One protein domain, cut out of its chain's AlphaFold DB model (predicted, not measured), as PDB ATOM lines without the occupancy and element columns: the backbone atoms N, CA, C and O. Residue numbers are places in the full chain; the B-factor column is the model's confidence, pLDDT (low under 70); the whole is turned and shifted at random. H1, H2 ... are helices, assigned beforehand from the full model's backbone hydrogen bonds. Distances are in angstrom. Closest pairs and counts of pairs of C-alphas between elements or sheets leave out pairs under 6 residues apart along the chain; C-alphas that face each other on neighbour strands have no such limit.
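This is residues 420 to 484 and 525 to 544 of the 608 residues of an uncharacterized protein of Porphyra umbilicalis (UniProt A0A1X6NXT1). One long helix, H1, runs through the model; a hairpin of two short helices, H2 and H3, packs on one side of it through H3, and H5 runs back along the opposite side with only a loose approach to H1. The short helix H4 comes after H3 and stands off from H1, while the first residues of H1, 420 to 425, and a tail, residues 538 to 544, stick out free. The printed part has 85 residues with five named helices, in the order H1 H2 H3 H4 H5, and no named strand; the class is all helix. It is only just loose, close to compact, with a radius of gyration of the C-alphas of 14.4 A, and its elongated outline spans 48 by 28 by 22 A.

Find C-alpha 420 at (367.094, 380.850, 381.467); from there H1, residues 420 to 442, runs 32.5 A to C-alpha 442 at (378.531, 397.155, 407.088). Further on you reach H2, residues 451 to 456, 8.7 A long, and H3, residues 460 to 468, 12.1 A long. Next comes H4, residues 471 to 478, 10.7 A long. Beyond the cut look for H5, residues 525 to 536, which runs 15.8 A and ends at C-alpha 536 at (356.811, 385.855, 394.380).

Start at H1, the longest helix, and look at its residues 432 to 436, with which alone it touches H3. The closest C-alphas there are those of Gly 435 and Leu 462, 6.4 A apart, and the two helices run opposite ways at a steep tilt of 55 degrees. H2 touches H3, and the two form a helical hairpin at a shallow tilt of 22 degrees, opposite ways; their closest C-alphas, of Leu 451 and Ala 463, are 6.1 A apart. H3 and H4 are close but not clearly touching, with the closest C-alphas, of Ile 466 and Val 472, 6.3 A apart, and they run the same way at a steep tilt of 58 degrees. Return to H1 to find H5 close but not clearly touching: the closest C-alphas, of Val 433 and Ala 530, are 7.8 A apart. These two run opposite ways at a shallow tilt of 33 degrees, only just short of steep. H4 is apart from H1, and H5 is apart from H2, H3 and H4. In H1, H2, H3, H4 and H5 every O i to N i+4 pair is within hydrogen-bond range.

The two C-alphas farthest apart are those of Ala 456 and Gly 543, at 48.6 A. Without the stretches that stand free, the body has 72 residues and spans 35 by 25 by 19 A. Residues 485 to 524 are not printed, and C-alphas 484 and 525 are 12.1 A apart across this cut. Of the links that are printed whole, H2 to H3 and H3 to H4 are tight, and H1 to H2 is short. The model's confidence is low, under 70, at residues 480 to 484 and 525 to 544, and H5 has a mean pLDDT of 42.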
ATOM      1  N   TYR A 420     365.831 380.826 380.720       92.88
ATOM      2  CA  TYR A 420     367.094 380.850 381.467       92.88
ATOM      3  C   TYR A 420     367.665 382.263 381.611       92.88
ATOM      4  O   TYR A 420     368.199 382.594 382.660       92.88
ATOM      5  N   ASP A 421     367.544 383.115 380.593       91.00
ATOM      6  CA  ASP A 421     368.073 384.478 380.667       91.00
ATOM      7  C   ASP A 421     367.266 385.358 381.633       91.00
ATOM      8  O   ASP A 421     367.856 386.146 382.373       91.00
ATOM      9  N   ALA A 422     365.943 385.172 381.716       90.31
ATOM     10  CA  ALA A 422     365.125 385.820 382.741       90.31
ATOM     11  C   ALA A 422     365.476 385.306 384.146       90.31
ATOM     12  O   ALA A 422     365.629 386.102 385.072       90.31
ATOM     13  N   TYR A 423     365.672 383.993 384.296       91.31
ATOM     14  CA  TYR A 423     366.115 383.386 385.550       91.31
ATOM     15  C   TYR A 423     367.504 383.890 385.971       91.31
ATOM     16  O   TYR A 423     367.682 384.330 387.103       91.31
ATOM     17  N   ALA A 424     368.477 383.896 385.059       88.62
ATOM     18  CA  ALA A 424     369.828 384.388 385.305       88.62
ATOM     19  C   ALA A 424     369.807 385.871 385.690       88.62
ATOM     20  O   ALA A 424     370.411 386.246 386.692       88.62
ATOM     21  N   SER A 425     369.035 386.696 384.974       87.00
ATOM     22  CA  SER A 425     368.828 388.096 385.344       87.00
ATOM     23  C   SER A 425     368.209 388.229 386.739       87.00
ATOM     24  O   SER A 425     368.596 389.128 387.483       87.00
ATOM     25  N   ALA A 426     367.252 387.377 387.117       86.06
ATOM     26  CA  ALA A 426     366.628 387.413 388.440       86.06
ATOM     27  C   ALA A 426     367.619 387.026 389.550       86.06
ATOM     28  O   ALA A 426     367.712 387.733 390.552       86.06
ATOM     29  N   VAL A 427     368.414 385.971 389.348       88.31
ATOM     30  CA  VAL A 427     369.460 385.541 390.290       88.31
ATOM     31  C   VAL A 427     370.538 386.615 390.444       88.31
ATOM     32  O   VAL A 427     370.918 386.944 391.566       88.31
ATOM     33  N   GLU A 428     370.995 387.213 389.342       88.62
ATOM     34  CA  GLU A 428     371.951 388.325 389.383       88.62
ATOM     35  C   GLU A 428     371.375 389.541 390.114       88.62
ATOM     36  O   GLU A 428     372.074 390.176 390.903       88.62
ATOM     37  N   THR A 429     370.093 389.840 389.897       87.38
ATOM     38  CA  THR A 429     369.391 390.929 390.587       87.38
ATOM     39  C   THR A 429     369.285 390.645 392.087       87.38
ATOM     40  O   THR A 429     369.572 391.531 392.888       87.38
ATOM     41  N   ALA A 430     368.945 389.419 392.486       87.69
ATOM     42  CA  ALA A 430     368.863 389.020 393.890       87.69
ATOM     43  C   ALA A 430     370.233 389.077 394.585       87.69
ATOM     44  O   ALA A 430     370.349 389.645 395.669       87.69
ATOM     45  N   ALA A 431     371.286 388.569 393.939       90.31
ATOM     46  CA  ALA A 431     372.652 388.654 394.450       90.31
ATOM     47  C   ALA A 431     373.124 390.110 394.575       90.31
ATOM     48  O   ALA A 431     373.778 390.473 395.553       90.31
ATOM     49  N   LEU A 432     372.759 390.961 393.610       92.25
ATOM     50  CA  LEU A 432     373.044 392.390 393.662       92.25
ATOM     51  C   LEU A 432     372.328 393.059 394.841       92.25
ATOM     52  O   LEU A 432     372.974 393.774 395.596       92.25
ATOM     53  N   VAL A 433     371.034 392.804 395.044       93.12
ATOM     54  CA  VAL A 433     370.274 393.347 396.185       93.12
ATOM     55  C   VAL A 433     370.836 392.852 397.519       93.12
ATOM     56  O   VAL A 433     370.996 393.651 398.442       93.12
ATOM     57  N   GLY A 434     371.188 391.569 397.625       93.19
ATOM     58  CA  GLY A 434     371.821 391.009 398.821       93.19
ATOM     59  C   GLY A 434     373.171 391.663 399.123       93.19
ATOM     60  O   GLY A 434     373.405 392.100 400.248       93.19
ATOM     61  N   GLY A 435     374.026 391.817 398.108       93.31
ATOM     62  CA  GLY A 435     375.317 392.494 398.245       93.31
ATOM     63  C   GLY A 435     375.181 393.976 398.601       93.31
ATOM     64  O   GLY A 435     375.909 394.465 399.460       93.31
ATOM     65  N   LEU A 436     374.219 394.685 398.002       92.25
ATOM     66  CA  LEU A 436     373.920 396.081 398.342       92.25
ATOM     67  C   LEU A 436     373.437 396.217 399.793       92.25
ATOM     68  O   LEU A 436     373.898 397.110 400.499       92.25
ATOM     69  N   SER A 437     372.556 395.325 400.249       90.50
ATOM     70  CA  SER A 437     372.059 395.314 401.630       90.50
ATOM     71  C   SER A 437     373.167 395.005 402.639       90.50
ATOM     72  O   SER A 437     373.270 395.684 403.658       90.50
ATOM     73  N   ALA A 438     374.033 394.030 402.350       91.88
ATOM     74  CA  ALA A 438     375.174 393.701 403.204       91.88
ATOM     75  C   ALA A 438     376.188 394.856 403.272       91.88
ATOM     76  O   ALA A 438     376.643 395.215 404.357       91.88
ATOM     77  N   ALA A 439     376.487 395.484 402.131       91.88
ATOM     78  CA  ALA A 439     377.375 396.642 402.072       91.88
ATOM     79  C   ALA A 439     376.804 397.850 402.829       91.88
ATOM     80  O   ALA A 439     377.549 398.550 403.510       91.88
ATOM     81  N   ALA A 440     375.491 398.081 402.745       90.19
ATOM     82  CA  ALA A 440     374.817 399.115 403.522       90.19
ATOM     83  C   ALA A 440     374.873 398.816 405.030       90.19
ATOM     84  O   ALA A 440     375.206 399.700 405.809       90.19
ATOM     85  N   ALA A 441     374.628 397.569 405.445       91.00
ATOM     86  CA  ALA A 441     374.680 397.167 406.853       91.00
ATOM     87  C   ALA A 441     376.092 397.253 407.462       91.00
ATOM     88  O   ALA A 441     376.228 397.533 408.650       91.00
ATOM     89  N   GLY A 442     377.136 397.019 406.661       90.12
ATOM     90  CA  GLY A 442     378.531 397.155 407.088       90.12
ATOM     91  C   GLY A 442     379.048 398.597 407.111       90.12
ATOM     92  O   GLY A 442     380.118 398.851 407.662       90.12
ATOM     93  N   ALA A 443     378.317 399.543 406.519       91.94
ATOM     94  CA  ALA A 443     378.728 400.935 406.446       91.94
ATOM     95  C   ALA A 443     378.256 401.729 407.677       91.94
ATOM     96  O   ALA A 443     377.105 401.585 408.107       91.94
ATOM     97  N   PRO A 444     379.097 402.621 408.235       87.62
ATOM     98  CA  PRO A 444     378.672 403.514 409.305       87.62
ATOM     99  C   PRO A 444     377.503 404.383 408.819       87.62
ATOM    100  O   PRO A 444     377.613 405.101 407.828       87.62
ATOM    101  N   GLY A 445     376.367 404.281 409.511       90.62
ATOM    102  CA  GLY A 445     375.136 404.998 409.169       90.62
ATOM    103  C   GLY A 445     374.196 404.274 408.200       90.62
ATOM    104  O   GLY A 445     373.201 404.866 407.798       90.62
ATOM    105  N   GLY A 446     374.465 403.021 407.811       89.69
ATOM    106  CA  GLY A 446     373.539 402.246 406.970       89.69
ATOM    107  C   GLY A 446     373.464 402.713 405.509       89.69
ATOM    108  O   GLY A 446     372.620 402.244 404.743       89.69
ATOM    109  N   VAL A 447     374.315 403.664 405.113       90.31
ATOM    110  CA  VAL A 447     374.333 404.241 403.768       90.31
ATOM    111  C   VAL A 447     375.264 403.423 402.883       90.31
ATOM    112  O   VAL A 447     376.398 403.137 403.254       90.31
ATOM    113  N   LEU A 448     374.801 403.070 401.682       89.88
ATOM    114  CA  LEU A 448     375.611 402.330 400.718       89.88
ATOM    115  C   LEU A 448     376.937 403.076 400.432       89.88
ATOM    116  O   LEU A 448     376.887 404.234 400.001       89.88
ATOM    117  N   PRO A 449     378.108 402.429 400.595       88.75
ATOM    118  CA  PRO A 449     379.391 403.054 400.304       88.75
ATOM    119  C   PRO A 449     379.491 403.512 398.841       88.75
ATOM    120  O   PRO A 449     378.947 402.854 397.942       88.75
ATOM    121  N   PRO A 450     380.226 404.602 398.549       92.19
ATOM    122  CA  PRO A 450     380.485 405.001 397.173       92.19
ATOM    123  C   PRO A 450     381.250 403.897 396.434       92.19
ATOM    124  O   PRO A 450     382.014 403.128 397.014       92.19
ATOM    125  N   LEU A 451     381.091 403.840 395.112       93.06
ATOM    126  CA  LEU A 451     381.633 402.752 394.290       93.06
ATOM    127  C   LEU A 451     383.171 402.643 394.386       93.06
ATOM    128  O   LEU A 451     383.720 401.547 394.294       93.06
ATOM    129  N   ALA A 452     383.866 403.760 394.631       92.94
ATOM    130  CA  ALA A 452     385.299 403.775 394.930       92.94
ATOM    131  C   ALA A 452     385.637 403.077 396.261       92.94
ATOM    132  O   ALA A 452     386.594 402.309 396.307       92.94
ATOM    133  N   ALA A 453     384.824 403.274 397.303       91.62
ATOM    134  CA  ALA A 453     384.997 402.614 398.595       91.62
ATOM    135  C   ALA A 453     384.720 401.108 398.507       91.62
ATOM    136  O   ALA A 453     385.494 400.329 399.048       91.62
ATOM    137  N   LEU A 454     383.704 400.680 397.744       92.75
ATOM    138  CA  LEU A 454     383.464 399.250 397.483       92.75
ATOM    139  C   LEU A 454     384.665 398.586 396.792       92.75
ATOM    140  O   LEU A 454     385.057 397.477 397.137       92.75
ATOM    141  N   ARG A 455     385.295 399.273 395.830       94.88
ATOM    142  CA  ARG A 455     386.517 398.764 395.185       94.88
ATOM    143  C   ARG A 455     387.699 398.712 396.155       94.88
ATOM    144  O   ARG A 455     388.424 397.724 396.140       94.88
ATOM    145  N   ALA A 456     387.877 399.743 396.980       93.25
ATOM    146  CA  ALA A 456     388.939 399.797 397.985       93.25
ATOM    147  C   ALA A 456     388.773 398.718 399.070       93.25
ATOM    148  O   ALA A 456     389.763 398.150 399.518       93.25
ATOM    149  N   ALA A 457     387.530 398.379 399.424       90.75
ATOM    150  CA  ALA A 457     387.189 397.306 400.358       90.75
ATOM    151  C   ALA A 457     387.360 395.889 399.771       90.75
ATOM    152  O   ALA A 457     387.176 394.905 400.480       90.75
ATOM    153  N   GLY A 458     387.712 395.758 398.486       94.12
ATOM    154  CA  GLY A 458     387.864 394.461 397.822       94.12
ATOM    155  C   GLY A 458     386.562 393.869 397.272       94.12
ATOM    156  O   GLY A 458     386.603 392.819 396.627       94.12
ATOM    157  N   ASP A 459     385.429 394.569 397.391       94.56
ATOM    158  CA  ASP A 459     384.117 394.166 396.859       94.56
ATOM    159  C   ASP A 459     383.999 394.415 395.345       94.56
ATOM    160  O   ASP A 459     383.031 394.976 394.813       94.56
ATOM    161  N   VAL A 460     385.009 393.965 394.599       93.75
ATOM    162  CA  VAL A 460     385.125 394.144 393.146       93.75
ATOM    163  C   VAL A 460     383.951 393.487 392.413       93.75
ATOM    164  O   VAL A 460     383.501 394.002 391.389       93.75
ATOM    165  N   ALA A 461     383.421 392.375 392.934       92.12
ATOM    166  CA  ALA A 461     382.264 391.690 392.360       92.12
ATOM    167  C   ALA A 461     380.992 392.549 392.432       92.12
ATOM    168  O   ALA A 461     380.312 392.714 391.415       92.12
ATOM    169  N   LEU A 462     380.717 393.154 393.593       93.12
ATOM    170  CA  LEU A 462     379.577 394.047 393.789       93.12
ATOM    171  C   LEU A 462     379.736 395.325 392.960       93.12
ATOM    172  O   LEU A 462     378.818 395.712 392.238       93.12
ATOM    173  N   ALA A 463     380.928 395.928 392.968       93.88
ATOM    174  CA  ALA A 463     381.223 397.102 392.151       93.88
ATOM    175  C   ALA A 463     381.008 396.827 390.649       93.88
ATOM    176  O   ALA A 463     380.384 397.632 389.954       93.88
ATOM    177  N   ARG A 464     381.463 395.671 390.143       94.31
ATOM    178  CA  ARG A 464     381.225 395.245 388.752       94.31
ATOM    179  C   ARG A 464     379.748 394.986 388.473       94.31
ATOM    180  O   ARG A 464     379.275 395.362 387.404       94.31
ATOM    181  N   ALA A 465     379.018 394.366 389.400       92.00
ATOM    182  CA  ALA A 465     377.585 394.131 389.255       92.00
ATOM    183  C   ALA A 465     376.801 395.452 389.171       92.00
ATOM    184  O   ALA A 465     375.967 395.604 388.278       92.00
ATOM    185  N   ILE A 466     377.147 396.445 389.999       92.56
ATOM    186  CA  ILE A 466     376.582 397.799 389.925       92.56
ATOM    187  C   ILE A 466     376.877 398.439 388.565       92.56
ATOM    188  O   ILE A 466     375.973 398.990 387.942       92.56
ATOM    189  N   THR A 467     378.118 398.357 388.072       93.69
ATOM    190  CA  THR A 467     378.475 398.900 386.751       93.69
ATOM    191  C   THR A 467     377.706 398.211 385.621       93.69
ATOM    192  O   THR A 467     377.154 398.902 384.768       93.69
ATOM    193  N   ARG A 468     377.595 396.874 385.634       91.56
ATOM    194  CA  ARG A 468     376.812 396.115 384.638       91.56
ATOM    195  C   ARG A 468     375.329 396.469 384.655       91.56
ATOM    196  O   ARG A 468     374.700 396.478 383.605       91.56
ATOM    197  N   ALA A 469     374.785 396.812 385.819       89.81
ATOM    198  CA  ALA A 469     373.407 397.267 385.951       89.81
ATOM    199  C   ALA A 469     373.176 398.724 385.487       89.81
ATOM    200  O   ALA A 469     372.074 399.240 385.660       89.81
ATOM    201  N   GLY A 470     374.187 399.396 384.918       92.62
ATOM    202  CA  GLY A 470     374.107 400.795 384.479       92.62
ATOM    203  C   GLY A 470     374.488 401.814 385.560       92.62
ATOM    204  O   GLY A 470     374.192 403.004 385.435       92.62
ATOM    205  N   GLY A 471     375.135 401.368 386.640       92.38
ATOM    206  CA  GLY A 471     375.568 402.204 387.756       92.38
ATOM    207  C   GLY A 471     374.485 402.457 388.810       92.38
ATOM    208  O   GLY A 471     373.328 402.059 388.682       92.38
ATOM    209  N   VAL A 472     374.862 403.169 389.879       86.88
ATOM    210  CA  VAL A 472     373.980 403.445 391.033       86.88
ATOM    211  C   VAL A 472     372.715 404.209 390.621       86.88
ATOM    212  O   VAL A 472     371.639 403.950 391.150       86.88
ATOM    213  N   ARG A 473     372.804 405.117 389.639       85.00
ATOM    214  CA  ARG A 473     371.644 405.882 389.154       85.00
ATOM    215  C   ARG A 473     370.619 404.993 388.444       85.00
ATOM    216  O   ARG A 473     369.424 405.182 388.653       85.00
ATOM    217  N   ALA A 474     371.069 404.030 387.639       87.06
ATOM    218  CA  ALA A 474     370.183 403.060 387.000       87.06
ATOM    219  C   ALA A 474     369.541 402.135 388.040       87.06
ATOM    220  O   ALA A 474     368.340 401.891 387.972       87.06
ATOM    221  N   LEU A 475     370.297 401.719 389.061       86.38
ATOM    222  CA  LEU A 475     369.755 400.953 390.187       86.38
ATOM    223  C   LEU A 475     368.694 401.730 390.964       86.38
ATOM    224  O   LEU A 475     367.628 401.183 391.222       86.38
ATOM    225  N   ARG A 476     368.927 403.012 391.271       83.12
ATOM    226  CA  ARG A 476     367.919 403.865 391.924       83.12
ATOM    227  C   ARG A 476     366.626 403.948 391.114       83.12
ATOM    228  O   ARG A 476     365.554 403.820 391.690       83.12
ATOM    229  N   ARG A 477     366.730 404.103 389.787       83.38
ATOM    230  CA  ARG A 477     365.565 404.093 388.883       83.38
ATOM    231  C   ARG A 477     364.866 402.733 388.860       83.38
ATOM    232  O   ARG A 477     363.645 402.683 388.851       83.38
ATOM    233  N   ARG A 478     365.638 401.643 388.851       80.38
ATOM    234  CA  ARG A 478     365.131 400.270 388.718       80.38
ATOM    235  C   ARG A 478     364.479 399.739 389.994       80.38
ATOM    236  O   ARG A 478     363.531 398.974 389.899       80.38
ATOM    237  N   PHE A 479     364.980 400.137 391.158       75.44
ATOM    238  CA  PHE A 479     364.489 399.682 392.461       75.44
ATOM    239  C   PHE A 479     363.585 400.693 393.165       75.44
ATOM    240  O   PHE A 479     363.224 400.452 394.308       75.44
ATOM    241  N   VAL A 480     363.258 401.822 392.516       61.53
ATOM    242  CA  VAL A 480     362.517 402.944 393.124       61.53
ATOM    243  C   VAL A 480     363.032 403.198 394.546       61.53
ATOM    244  O   VAL A 480     362.280 403.272 395.513       61.53
ATOM    245  N   LEU A 481     364.360 403.270 394.691       52.56
ATOM    246  CA  LEU A 481     364.966 403.644 395.963       52.56
ATOM    247  C   LEU A 481     364.653 405.123 396.141       52.56
ATOM    248  O   LEU A 481     365.380 405.973 395.622       52.56
ATOM    249  N   ALA A 482     363.527 405.406 396.797       36.31
ATOM    250  CA  ALA A 482     363.153 406.739 397.215       36.31
ATOM    251  C   ALA A 482     364.340 407.295 397.996       36.31
ATOM    252  O   ALA A 482     364.661 406.846 399.097       36.31
ATOM    253  N   THR A 483     365.054 408.230 397.382       41.16
ATOM    254  CA  THR A 483     365.953 409.089 398.127       41.16
ATOM    255  C   THR A 483     365.080 409.789 399.151       41.16
ATOM    256  O   THR A 483     364.167 410.517 398.761       41.16
ATOM    257  N   ALA A 484     365.346 409.558 400.440       35.31
ATOM    258  CA  ALA A 484     364.946 410.522 401.449       35.31
ATOM    259  C   ALA A 484     365.382 411.903 400.924       35.31
ATOM    260  O   ALA A 484     366.506 412.000 400.408       35.31
ATOM    261  N   PRO A 525     359.917 400.054 402.943       46.78
ATOM    262  CA  PRO A 525     359.722 399.620 401.555       46.78
ATOM    263  C   PRO A 525     360.824 398.723 400.972       46.78
ATOM    264  O   PRO A 525     360.500 397.782 400.256       46.78
ATOM    265  N   VAL A 526     362.108 398.930 401.293       40.56
ATOM    266  CA  VAL A 526     363.204 398.150 400.674       40.56
ATOM    267  C   VAL A 526     363.214 396.701 401.173       40.56
ATOM    268  O   VAL A 526     363.409 395.769 400.392       40.56
ATOM    269  N   ALA A 527     362.942 396.499 402.464       39.69
ATOM    270  CA  ALA A 527     362.784 395.169 403.043       39.69
ATOM    271  C   ALA A 527     361.489 394.496 402.555       39.69
ATOM    272  O   ALA A 527     361.494 393.302 402.259       39.69
ATOM    273  N   ALA A 528     360.403 395.261 402.412       40.06
ATOM    274  CA  ALA A 528     359.127 394.762 401.907       40.06
ATOM    275  C   ALA A 528     359.205 394.326 400.435       40.06
ATOM    276  O   ALA A 528     358.657 393.283 400.085       40.06
ATOM    277  N   ASP A 529     359.920 395.057 399.580       44.72
ATOM    278  CA  ASP A 529     360.056 394.708 398.163       44.72
ATOM    279  C   ASP A 529     361.041 393.558 397.936       44.72
ATOM    280  O   ASP A 529     360.767 392.675 397.121       44.72
ATOM    281  N   ALA A 530     362.127 393.477 398.712       41.19
ATOM    282  CA  ALA A 530     362.989 392.295 398.725       41.19
ATOM    283  C   ALA A 530     362.223 391.041 399.186       41.19
ATOM    284  O   ALA A 530     362.396 389.970 398.606       41.19
ATOM    285  N   LEU A 531     361.323 391.178 400.168       41.66
ATOM    286  CA  LEU A 531     360.462 390.093 400.639       41.66
ATOM    287  C   LEU A 531     359.372 389.734 399.617       41.66
ATOM    288  O   LEU A 531     359.141 388.555 399.377       41.66
ATOM    289  N   ARG A 532     358.742 390.710 398.949       46.06
ATOM    290  CA  ARG A 532     357.775 390.471 397.858       46.06
ATOM    291  C   ARG A 532     358.424 389.772 396.671       46.06
ATOM    292  O   ARG A 532     357.821 388.875 396.090       46.06
ATOM    293  N   VAL A 533     359.654 390.146 396.319       44.00
ATOM    294  CA  VAL A 533     360.438 389.446 395.295       44.00
ATOM    295  C   VAL A 533     360.880 388.071 395.806       44.00
ATOM    296  O   VAL A 533     360.811 387.110 395.064       44.00
ATOM    297  N   ALA A 534     361.242 387.884 397.070       40.03
ATOM    298  CA  ALA A 534     361.534 386.537 397.569       40.03
ATOM    299  C   ALA A 534     360.284 385.623 397.555       40.03
ATOM    300  O   ALA A 534     360.360 384.480 397.105       40.03
ATOM    301  N   LEU A 535     359.124 386.144 397.969       40.66
ATOM    302  CA  LEU A 535     357.850 385.419 398.078       40.66
ATOM    303  C   LEU A 535     357.167 385.168 396.726       40.66
ATOM    304  O   LEU A 535     356.541 384.131 396.534       40.66
ATOM    305  N   ARG A 536     357.315 386.073 395.750       41.06
ATOM    306  CA  ARG A 536     356.811 385.855 394.380       41.06
ATOM    307  C   ARG A 536     357.561 384.731 393.657       41.06
ATOM    308  O   ARG A 536     357.043 384.180 392.691       41.06
ATOM    309  N   TRP A 537     358.769 384.398 394.112       37.97
ATOM    310  CA  TRP A 537     359.652 383.425 393.468       37.97
ATOM    311  C   TRP A 537     359.832 382.122 394.269       37.97
ATOM    312  O   TRP A 537     360.519 381.210 393.804       37.97
ATOM    313  N   THR A 538     359.167 381.970 395.421       37.16
ATOM    314  CA  THR A 538     358.985 380.658 396.055       37.16
ATOM    315  C   THR A 538     358.005 379.823 395.233       37.16
ATOM    316  O   THR A 538     356.808 380.090 395.191       37.16
ATOM    317  N   VAL A 539     358.547 378.820 394.542       36.38
ATOM    318  CA  VAL A 539     357.816 377.878 393.688       36.38
ATOM    319  C   VAL A 539     356.754 377.134 394.501       36.38
ATOM    320  O   VAL A 539     357.074 376.459 395.480       36.38
ATOM    321  N   ALA A 540     355.497 377.224 394.060       33.47
ATOM    322  CA  ALA A 540     354.407 376.384 394.536       33.47
ATOM    323  C   ALA A 540     354.732 374.907 394.249       33.47
ATOM    324  O   ALA A 540     354.911 374.506 393.098       33.47
ATOM    325  N   GLY A 541     354.822 374.094 395.303       33.44
ATOM    326  CA  GLY A 541     354.777 372.640 395.163       33.44
ATOM    327  C   GLY A 541     353.385 372.177 394.707       33.44
ATOM    328  O   GLY A 541     352.424 372.953 394.779       33.44
ATOM    329  N   PRO A 542     353.240 370.917 394.256       31.17
ATOM    330  CA  PRO A 542     351.934 370.344 393.949       31.17
ATOM    331  C   PRO A 542     351.126 370.273 395.254       31.17
ATOM    332  O   PRO A 542     351.377 369.418 396.098       31.17
ATOM    333  N   GLY A 543     350.235 371.247 395.456       36.91
ATOM    334  CA  GLY A 543     349.466 371.433 396.691       36.91
ATOM    335  C   GLY A 543     349.264 372.887 397.139       36.91
ATOM    336  O   GLY A 543     348.562 373.108 398.116       36.91
ATOM    337  N   GLY A 544     349.853 373.888 396.472       30.98
ATOM    338  CA  GLY A 544     349.550 375.307 396.742       30.98
ATOM    339  C   GLY A 544     350.081 375.874 398.069       30.98
ATOM    340  O   GLY A 544     349.902 377.057 398.335       30.98
TER     341      GLY A 544